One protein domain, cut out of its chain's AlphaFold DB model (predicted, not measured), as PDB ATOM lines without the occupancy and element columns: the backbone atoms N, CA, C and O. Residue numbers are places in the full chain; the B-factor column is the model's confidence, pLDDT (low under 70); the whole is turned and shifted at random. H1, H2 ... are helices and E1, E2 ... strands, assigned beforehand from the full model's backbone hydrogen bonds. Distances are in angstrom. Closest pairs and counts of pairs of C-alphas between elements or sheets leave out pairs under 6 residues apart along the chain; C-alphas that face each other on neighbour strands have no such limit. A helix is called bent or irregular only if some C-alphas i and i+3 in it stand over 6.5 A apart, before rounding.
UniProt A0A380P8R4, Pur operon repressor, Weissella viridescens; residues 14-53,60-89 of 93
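What this domain is: This is residues 14 to 53 and 60 to 89 of the 93 residues of the protein "Pur operon repressor" of Weissella viridescens (UniProt A0A380P8R4). A twisted sheet of four strands makes a wall, with the helix H1 lengthwise over one face at the E1 and E2 side and the other face bare of named helices. A short helix, H2, sits beside the sheet near the beginning of E3, and the loop of the E3 and E4 hairpin lies at one end of the long axis. The printed part has 70 residues with two named helices and four named strands, in the order E1 H1 E2 E3 E4 H2, and its class is mixed, helices and strands. The sheet's order is E1 E2 E3 E4, mixed: E1, E2 and E3 are parallel and E4 is antiparallel to E3. The whole is loose, with a radius of gyration of the C-alphas of 13.9 A, and elongated, spanning 47 by 28 by 19 A.

Where its parts are: E2, residues 40 to 50, is the longest strand at 25.7 A and bends by 81 degrees at residue 47. E1, residues 14 to 21, begins at C-alpha 14 (197.256, 306.492, 386.042), measures 17.7 A and bends by 67 degrees at residue 18. E3, residues 61 to 67, measures 17.1 A, and E4, residues 76 to 79, 10.5 A. H1, residues 25 to 36, measures 16.8 A from C-alpha 25 (199.212, 298.308, 400.740). H2, residues 82 to 89, measures 12.0 A and ends at C-alpha 89 (178.808, 294.370, 381.964); it is irregular, with C-alphas 86 and 89 7.3 A apart.

How they stand to each other: E1 and E2 are parallel at 14 degrees, with N 45 and O 16 at 2.8 A. E2 and E3 are parallel at 26 degrees, with N 46 and O 61 at 2.8 A. E3 and E4 form a hairpin, antiparallel at 160 degrees, with N 65 and O 78 at 2.8 A. H1 is on the sheet at a height of 9.4 A, over E1 and E2, and runs along the strands, at 10 degrees to E1 on the local plane. The closest C-alphas of H1 and E2 are those of Ala 31 and Val 41, 6.3 A apart. E1, H1 and E2 form a strand-helix-strand unit, two parallel neighbour strands with a helix between, whose crossover is right-handed. H2 stands at the sheet's level, at a height of 2.9 A; its closest C-alphas with E3 are those of Tyr 82 and Thr 61, 5.3 A apart. H1 and H2 are apart. Every O i to N i+4 pair is within hydrogen-bond range in H1; in H2 2 of 4 are.

The domain as a whole: The two C-alphas farthest apart, those of Glu 38 and Asn 72, are 47.5 A apart. Residues 54 to 59 are not printed, and C-alphas 53 and 60 are 16.4 A apart across the cut. Of the links that are printed whole, none is long. The mean pLDDT of the printed part is 91.8, and residue 89 is under 70.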
ATOM      1  N   VAL A  14     196.251 307.507 385.702       96.06
ATOM      2  CA  VAL A  14     197.256 306.492 386.042       96.06
ATOM      3  C   VAL A  14     196.601 305.130 386.231       96.06
ATOM      4  O   VAL A  14     195.693 304.981 387.048       96.06
ATOM      5  N   LEU A  15     197.085 304.133 385.493       97.31
ATOM      6  CA  LEU A  15     196.821 302.721 385.757       97.31
ATOM      7  C   LEU A  15     197.977 302.171 386.593       97.31
ATOM      8  O   LEU A  15     199.129 302.235 386.168       97.31
ATOM      9  N   ILE A  16     197.674 301.638 387.772       96.56
ATOM     10  CA  ILE A  16     198.670 300.965 388.607       96.56
ATOM     11  C   ILE A  16     198.783 299.510 388.153       96.56
ATOM     12  O   ILE A  16     197.767 298.829 388.046       96.56
ATOM     13  N   VAL A  17     200.004 299.034 387.909       97.12
ATOM     14  CA  VAL A  17     200.275 297.630 387.574       97.12
ATOM     15  C   VAL A  17     201.326 297.079 388.528       97.12
ATOM     16  O   VAL A  17     202.363 297.715 388.709       97.12
ATOM     17  N   ASP A  18     201.052 295.926 389.132       96.00
ATOM     18  CA  ASP A  18     201.968 295.236 390.051       96.00
ATOM     19  C   ASP A  18     202.026 293.733 389.737       96.00
ATOM     20  O   ASP A  18     201.144 293.188 389.063       96.00
ATOM     21  N   ASP A  19     203.061 293.042 390.202       96.69
ATOM     22  CA  ASP A  19     203.196 291.600 389.982       96.69
ATOM     23  C   ASP A  19     202.285 290.792 390.923       96.69
ATOM     24  O   ASP A  19     201.506 289.948 390.469       96.69
ATOM     25  N   PHE A  20     202.312 291.087 392.221       95.38
ATOM     26  CA  PHE A  20     201.589 290.353 393.246       95.38
ATOM     27  C   PHE A  20     201.001 291.264 394.322       95.38
ATOM     28  O   PHE A  20     201.689 292.064 394.953       95.38
ATOM     29  N   MET A  21     199.724 291.053 394.639       95.25
ATOM     30  CA  MET A  21     199.057 291.750 395.734       95.25
ATOM     31  C   MET A  21     198.556 290.801 396.819       95.25
ATOM     32  O   MET A  21     197.754 289.912 396.562       95.25
ATOM     33  N   LYS A  22     198.901 291.092 398.080       92.62
ATOM     34  CA  LYS A  22     198.244 290.489 399.254       92.62
ATOM     35  C   LYS A  22     197.119 291.373 399.803       92.62
ATOM     36  O   LYS A  22     195.960 291.166 399.485       92.62
ATOM     37  N   ALA A  23     197.456 292.388 400.600       92.06
ATOM     38  CA  ALA A  23     196.458 293.274 401.213       92.06
ATOM     39  C   ALA A  23     196.115 294.518 400.371       92.06
ATOM     40  O   ALA A  23     195.073 295.125 400.598       92.06
ATOM     41  N   GLY A  24     196.981 294.911 399.428       94.44
ATOM     42  CA  GLY A  24     196.822 296.135 398.624       94.44
ATOM     43  C   GLY A  24     197.559 297.368 399.158       94.44
ATOM     44  O   GLY A  24     197.340 298.474 398.671       94.44
ATOM     45  N   GLY A  25     198.448 297.202 400.146       94.88
ATOM     46  CA  GLY A  25     199.212 298.308 400.740       94.88
ATOM     47  C   GLY A  25     200.070 299.082 399.731       94.88
ATOM     48  O   GLY A  25     200.033 300.310 399.727       94.88
ATOM     49  N   THR A  26     200.777 298.379 398.836       93.75
ATOM     50  CA  THR A  26     201.593 298.992 397.769       93.75
ATOM     51  C   THR A  26     200.744 299.862 396.848       93.75
ATOM     52  O   THR A  26     201.059 301.031 396.631       93.75
ATOM     53  N   ILE A  27     199.613 299.331 396.374       95.81
ATOM     54  CA  ILE A  27     198.685 300.047 395.490       95.81
ATOM     55  C   ILE A  27     198.098 301.271 396.198       95.81
ATOM     56  O   ILE A  27     198.057 302.349 395.610       95.81
ATOM     57  N   ARG A  28     197.717 301.155 397.478       95.25
ATOM     58  CA  ARG A  28     197.248 302.297 398.279       95.25
ATOM     59  C   ARG A  28     198.318 303.381 398.408       95.25
ATOM     60  O   ARG A  28     198.004 304.556 398.245       95.25
ATOM     61  N   GLY A  29     199.567 302.998 398.670       94.38
ATOM     62  CA  GLY A  29     200.694 303.930 398.723       94.38
ATOM     63  C   GLY A  29     200.920 304.636 397.386       94.38
ATOM     64  O   GLY A  29     201.037 305.858 397.347       94.38
ATOM     65  N   MET A  30     200.897 303.891 396.278       94.12
ATOM     66  CA  MET A  30     201.002 304.457 394.930       94.12
ATOM     67  C   MET A  30     199.835 305.391 394.597       94.12
ATOM     68  O   MET A  30     200.056 306.455 394.026       94.12
ATOM     69  N   ALA A  31     198.610 305.055 395.001       94.12
ATOM     70  CA  ALA A  31     197.448 305.921 394.822       94.12
ATOM     71  C   ALA A  31     197.566 307.228 395.621       94.12
ATOM     72  O   ALA A  31     197.228 308.294 395.105       94.12
ATOM     73  N   SER A  32     198.090 307.169 396.852       94.00
ATOM     74  CA  SER A  32     198.417 308.361 397.640       94.00
ATOM     75  C   SER A  32     199.448 309.238 396.934       94.00
ATOM     76  O   SER A  32     199.209 310.434 396.805       94.00
ATOM     77  N   LEU A  33     200.521 308.646 396.396       92.94
ATOM     78  CA  LEU A  33     201.517 309.386 395.618       92.94
ATOM     79  C   LEU A  33     200.873 310.046 394.402       92.94
ATOM     80  O   LEU A  33     200.988 311.249 394.255       92.94
ATOM     81  N   VAL A  34     200.125 309.317 393.570       93.38
ATOM     82  CA  VAL A  34     199.447 309.889 392.388       93.38
ATOM     83  C   VAL A  34     198.561 311.084 392.762       93.38
ATOM     84  O   VAL A  34     198.588 312.105 392.072       93.38
ATOM     85  N   LYS A  35     197.828 310.994 393.878       92.69
ATOM     86  CA  LYS A  35     196.972 312.075 394.380       92.69
ATOM     87  C   LYS A  35     197.762 313.331 394.773       92.69
ATOM     88  O   LYS A  35     197.273 314.434 394.551       92.69
ATOM     89  N   GLU A  36     198.969 313.188 395.319       90.94
ATOM     90  CA  GLU A  36     199.846 314.322 395.663       90.94
ATOM     91  C   GLU A  36     200.295 315.135 394.434       90.94
ATOM     92  O   GLU A  36     200.637 316.309 394.572       90.94
ATOM     93  N   PHE A  37     200.251 314.550 393.231       89.62
ATOM     94  CA  PHE A  37     200.543 315.227 391.956       89.62
ATOM     95  C   PHE A  37     199.272 315.608 391.188       89.62
ATOM     96  O   PHE A  37     199.322 315.797 389.972       89.62
ATOM     97  N   GLU A  38     198.124 315.687 391.870       92.69
ATOM     98  CA  GLU A  38     196.817 315.981 391.261       92.69
ATOM     99  C   GLU A  38     196.426 314.980 390.158       92.69
ATOM    100  O   GLU A  38     195.614 315.273 389.285       92.69
ATOM    101  N   GLY A  39     197.019 313.785 390.170       93.56
ATOM    102  CA  GLY A  39     196.682 312.708 389.252       93.56
ATOM    103  C   GLY A  39     195.443 311.940 389.702       93.56
ATOM    104  O   GLY A  39     195.026 311.976 390.862       93.56
ATOM    105  N   GLN A  40     194.880 311.178 388.774       95.75
ATOM    106  CA  GLN A  40     193.739 310.305 389.004       95.75
ATOM    107  C   GLN A  40     194.145 308.856 388.750       95.75
ATOM    108  O   GLN A  40     194.483 308.493 387.624       95.75
ATOM    109  N   VAL A  41     194.052 308.002 389.769       95.75
ATOM    110  CA  VAL A  41     194.111 306.552 389.547       95.75
ATOM    111  C   VAL A  41     192.820 306.124 388.855       95.75
ATOM    112  O   VAL A  41     191.733 306.381 389.364       95.75
ATOM    113  N   VAL A  42     192.941 305.512 387.677       95.88
ATOM    114  CA  VAL A  42     191.799 305.050 386.864       95.88
ATOM    115  C   VAL A  42     191.583 303.541 386.935       95.88
ATOM    116  O   VAL A  42     190.674 303.025 386.299       95.88
ATOM    117  N   GLY A  43     192.436 302.848 387.683       95.62
ATOM    118  CA  GLY A  43     192.331 301.426 387.952       95.62
ATOM    119  C   GLY A  43     193.634 300.874 388.515       95.62
ATOM    120  O   GLY A  43     194.682 301.535 388.490       95.62
ATOM    121  N   ALA A  44     193.566 299.637 388.986       97.12
ATOM    122  CA  ALA A  44     194.724 298.850 389.375       97.12
ATOM    123  C   ALA A  44     194.623 297.445 388.774       97.12
ATOM    124  O   ALA A  44     193.542 296.860 388.734       97.12
ATOM    125  N   ALA A  45     195.741 296.898 388.316       97.62
ATOM    126  CA  ALA A  45     195.826 295.554 387.771       97.62
ATOM    127  C   ALA A  45     197.019 294.814 388.376       97.62
ATOM    128  O   ALA A  45     198.112 295.364 388.474       97.62
ATOM    129  N   VAL A  46     196.819 293.560 388.762       97.62
ATOM    130  CA  VAL A  46     197.888 292.692 389.250       97.62
ATOM    131  C   VAL A  46     197.884 291.364 388.522       97.62
ATOM    132  O   VAL A  46     196.830 290.859 388.128       97.62
ATOM    133  N   VAL A  47     199.064 290.775 388.342       98.00
ATOM    134  CA  VAL A  47     199.147 289.432 387.754       98.00
ATOM    135  C   VAL A  47     198.542 288.428 388.728       98.00
ATOM    136  O   VAL A  47     197.612 287.706 388.373       98.00
ATOM    137  N   ALA A  48     199.015 288.431 389.971       96.50
ATOM    138  CA  ALA A  48     198.569 287.508 390.997       96.50
ATOM    139  C   ALA A  48     198.050 288.241 392.236       96.50
ATOM    140  O   ALA A  48     198.556 289.286 392.640       96.50
ATOM    141  N   GLU A  49     197.050 287.664 392.882       96.12
ATOM    142  CA  GLU A  49     196.611 288.088 394.202       96.12
ATOM    143  C   GLU A  49     196.659 286.935 395.201       96.12
ATOM    144  O   GLU A  49     196.459 285.780 394.841       96.12
ATOM    145  N   GLY A  50     196.928 287.242 396.463       93.69
ATOM    146  CA  GLY A  50     196.971 286.270 397.546       93.69
ATOM    147  C   GLY A  50     195.724 286.300 398.422       93.69
ATOM    148  O   GLY A  50     194.989 287.290 398.477       93.69
ATOM    149  N   ARG A  51     195.536 285.232 399.201       88.62
ATOM    150  CA  ARG A  51     194.556 285.208 400.292       88.62
ATOM    151  C   ARG A  51     194.872 286.274 401.349       88.62
ATOM    152  O   ARG A  51     195.997 286.367 401.855       88.62
ATOM    153  N   VAL A  52     193.855 287.047 401.721       89.31
ATOM    154  CA  VAL A  52     193.914 288.051 402.788       89.31
ATOM    155  C   VAL A  52     192.559 288.138 403.488       89.31
ATOM    156  O   VAL A  52     191.527 288.070 402.828       89.31
ATOM    157  N   GLU A  53     192.561 288.271 404.815       83.81
ATOM    158  CA  GLU A  53     191.327 288.433 405.600       83.81
ATOM    159  C   GLU A  53     190.738 289.835 405.448       83.81
ATOM    160  O   GLU A  53     189.539 289.992 405.259       83.81
ATOM    161  N   TYR A  60     190.330 296.704 391.884       95.50
ATOM    162  CA  TYR A  60     191.480 296.156 391.176       95.50
ATOM    163  C   TYR A  60     191.067 294.962 390.314       95.50
ATOM    164  O   TYR A  60     190.088 294.268 390.592       95.50
ATOM    165  N   THR A  61     191.876 294.682 389.301       97.12
ATOM    166  CA  THR A  61     191.771 293.496 388.453       97.12
ATOM    167  C   THR A  61     192.928 292.539 388.735       97.12
ATOM    168  O   THR A  61     194.075 292.971 388.800       97.12
ATOM    169  N   SER A  62     192.659 291.243 388.874       97.44
ATOM    170  CA  SER A  62     193.664 290.183 389.025       97.44
ATOM    171  C   SER A  62     193.482 289.092 387.972       97.44
ATOM    172  O   SER A  62     192.352 288.740 387.619       97.44
ATOM    173  N   LEU A  63     194.588 288.524 387.478       97.81
ATOM    174  CA  LEU A  63     194.532 287.387 386.550       97.81
ATOM    175  C   LEU A  63     194.424 286.051 387.286       97.81
ATOM    176  O   LEU A  63     193.639 285.196 386.875       97.81
ATOM    177  N   VAL A  64     195.175 285.877 388.377       97.50
ATOM    178  CA  VAL A  64     195.171 284.645 389.180       97.50
ATOM    179  C   VAL A  64     195.054 284.931 390.674       97.50
ATOM    180  O   VAL A  64     195.608 285.909 391.172       97.50
ATOM    181  N   HIS A  65     194.370 284.048 391.394       95.81
ATOM    182  CA  HIS A  65     194.333 284.006 392.850       95.81
ATOM    183  C   HIS A  65     195.190 282.840 393.351       95.81
ATOM    184  O   HIS A  65     195.080 281.723 392.850       95.81
ATOM    185  N   VAL A  66     196.059 283.103 394.324       94.31
ATOM    186  CA  VAL A  66     197.052 282.162 394.849       94.31
ATOM    187  C   VAL A  66     196.798 281.912 396.335       94.31
ATOM    188  O   VAL A  66     196.863 282.829 397.161       94.31
ATOM    189  N   GLU A  67     196.578 280.649 396.697       90.12
ATOM    190  CA  GLU A  67     196.475 280.199 398.084       90.12
ATOM    191  C   GLU A  67     197.718 279.407 398.491       90.12
ATOM    192  O   GLU A  67     198.025 278.348 397.940       90.12
ATOM    193  N   THR A  68     198.434 279.929 399.488       81.25
ATOM    194  CA  THR A  68     199.703 279.363 399.971       81.25
ATOM    195  C   THR A  68     199.591 278.693 401.341       81.25
ATOM    196  O   THR A  68     200.586 278.178 401.836       81.25
ATOM    197  N   ASN A  69     198.421 278.726 401.990       71.50
ATOM    198  CA  ASN A  69     198.238 278.240 403.364       71.50
ATOM    199  C   ASN A  69     197.669 276.814 403.422       71.50
ATOM    200  O   ASN A  69     196.782 276.528 404.222       71.50
ATOM    201  N   ASN A  70     198.146 275.932 402.544       71.31
ATOM    202  CA  ASN A  70     197.791 274.521 402.608       71.31
ATOM    203  C   ASN A  70     198.815 273.796 403.482       71.31
ATOM    204  O   ASN A  70     200.020 273.913 403.249       71.31
ATOM    205  N   GLU A  71     198.335 273.014 404.449       72.25
ATOM    206  CA  GLU A  71     199.147 272.283 405.442       72.25
ATOM    207  C   GLU A  71     200.217 271.367 404.810       72.25
ATOM    208  O   GLU A  71     201.222 271.049 405.436       72.25
ATOM    209  N   ASN A  72     200.048 271.017 403.529       82.44
ATOM    210  CA  ASN A  72     200.929 270.123 402.776       82.44
ATOM    211  C   ASN A  72     201.951 270.852 401.877       82.44
ATOM    212  O   ASN A  72     202.589 270.212 401.043       82.44
ATOM    213  N   GLY A  73     202.070 272.184 401.963       79.31
ATOM    214  CA  GLY A  73     202.959 272.974 401.094       79.31
ATOM    215  C   GLY A  73     202.495 273.074 399.633       79.31
ATOM    216  O   GLY A  73     203.237 273.543 398.771       79.31
ATOM    217  N   VAL A  74     201.268 272.636 399.343       87.00
ATOM    218  CA  VAL A  74     200.662 272.712 398.010       87.00
ATOM    219  C   VAL A  74     200.197 274.139 397.746       87.00
ATOM    220  O   VAL A  74     199.412 274.688 398.511       87.00
ATOM    221  N   ILE A  75     200.624 274.732 396.636       89.69
ATOM    222  CA  ILE A  75     200.101 276.025 396.184       89.69
ATOM    223  C   ILE A  75     198.869 275.757 395.319       89.69
ATOM    224  O   ILE A  75     198.963 275.051 394.317       89.69
ATOM    225  N   SER A  76     197.722 276.314 395.706       92.06
ATOM    226  CA  SER A  76     196.512 276.291 394.877       92.06
ATOM    227  C   SER A  76     196.416 277.591 394.086       92.06
ATOM    228  O   SER A  76     196.666 278.669 394.628       92.06
ATOM    229  N   VAL A  77     196.074 277.488 392.802       94.94
ATOM    230  CA  VAL A  77     195.912 278.635 391.907       94.94
ATOM    231  C   VAL A  77     194.555 278.543 391.226       94.94
ATOM    232  O   VAL A  77     194.223 277.524 390.622       94.94
ATOM    233  N   THR A  78     193.779 279.616 391.304       96.12
ATOM    234  CA  THR A  78     192.470 279.753 390.655       96.12
ATOM    235  C   THR A  78     192.428 281.027 389.806       96.12
ATOM    236  O   THR A  78     193.313 281.881 389.927       96.12
ATOM    237  N   PRO A  79     191.449 281.181 388.897       97.44
ATOM    238  CA  PRO A  79     191.250 282.447 388.199       97.44
ATOM    239  C   PRO A  79     191.056 283.607 389.184       97.44
ATOM    240  O   PRO A  79     190.360 283.464 390.188       97.44
ATOM    241  N   GLY A  80     191.662 284.752 388.878       96.00
ATOM    242  CA  GLY A  80     191.423 286.003 389.590       96.00
ATOM    243  C   GLY A  80     190.060 286.613 389.249       96.00
ATOM    244  O   GLY A  80     189.184 285.982 388.655       96.00
ATOM    245  N   ASN A  81     189.877 287.882 389.595       95.12
ATOM    246  CA  ASN A  81     188.591 288.567 389.476       95.12
ATOM    247  C   ASN A  81     188.327 289.192 388.086       95.12
ATOM    248  O   ASN A  81     187.271 289.800 387.892       95.12
ATOM    249  N   TYR A  82     189.237 289.040 387.113       95.38
ATOM    250  CA  TYR A  82     189.148 289.691 385.796       95.38
ATOM    251  C   TYR A  82     187.840 289.413 385.045       95.38
ATOM    252  O   TYR A  82     187.335 290.297 384.356       95.38
ATOM    253  N   GLN A  83     187.265 288.212 385.185       93.62
ATOM    254  CA  GLN A  83     185.982 287.880 384.559       93.62
ATOM    255  C   GLN A  83     184.886 288.829 385.037       93.62
ATOM    256  O   GLN A  83     184.172 289.417 384.226       93.62
ATOM    257  N   LYS A  84     184.830 289.038 386.357       91.19
ATOM    258  CA  LYS A  84     183.868 289.935 386.984       91.19
ATOM    259  C   LYS A  84     184.128 291.396 386.616       91.19
ATOM    260  O   LYS A  84     183.206 292.124 386.276       91.19
ATOM    261  N   GLN A  85     185.388 291.823 386.673       92.00
ATOM    262  CA  GLN A  85     185.743 293.236 386.501       92.00
ATOM    263  C   GLN A  85     185.654 293.716 385.046       92.00
ATOM    264  O   GLN A  85     185.314 294.868 384.800       92.00
ATOM    265  N   ILE A  86     185.950 292.851 384.070       90.62
ATOM    266  CA  ILE A  86     186.033 293.240 382.652       90.62
ATOM    267  C   ILE A  86     184.793 292.806 381.864       90.62
ATOM    268  O   ILE A  86     184.384 293.499 380.932       90.62
ATOM    269  N   PHE A  87     184.200 291.655 382.195       87.00
ATOM    270  CA  PHE A  87     183.214 291.007 381.325       87.00
ATOM    271  C   PHE A  87     181.791 290.949 381.898       87.00
ATOM    272  O   PHE A  87     180.877 290.658 381.134       87.00
ATOM    273  N   SER A  88     181.557 291.291 383.173       73.56
ATOM    274  CA  SER A  88     180.206 291.253 383.768       73.56
ATOM    275  C   SER A  88     179.229 292.317 383.261       73.56
ATOM    276  O   SER A  88     178.034 292.168 383.474       73.56
ATOM    277  N   ASN A  89     179.689 293.347 382.547       58.94
ATOM    278  CA  ASN A  89     178.808 294.370 381.964       58.94
ATOM    279  C   ASN A  89     178.263 293.996 380.570       58.94
ATOM    280  O   ASN A  89     177.781 294.871 379.853       58.94
TER     281      ASN A  89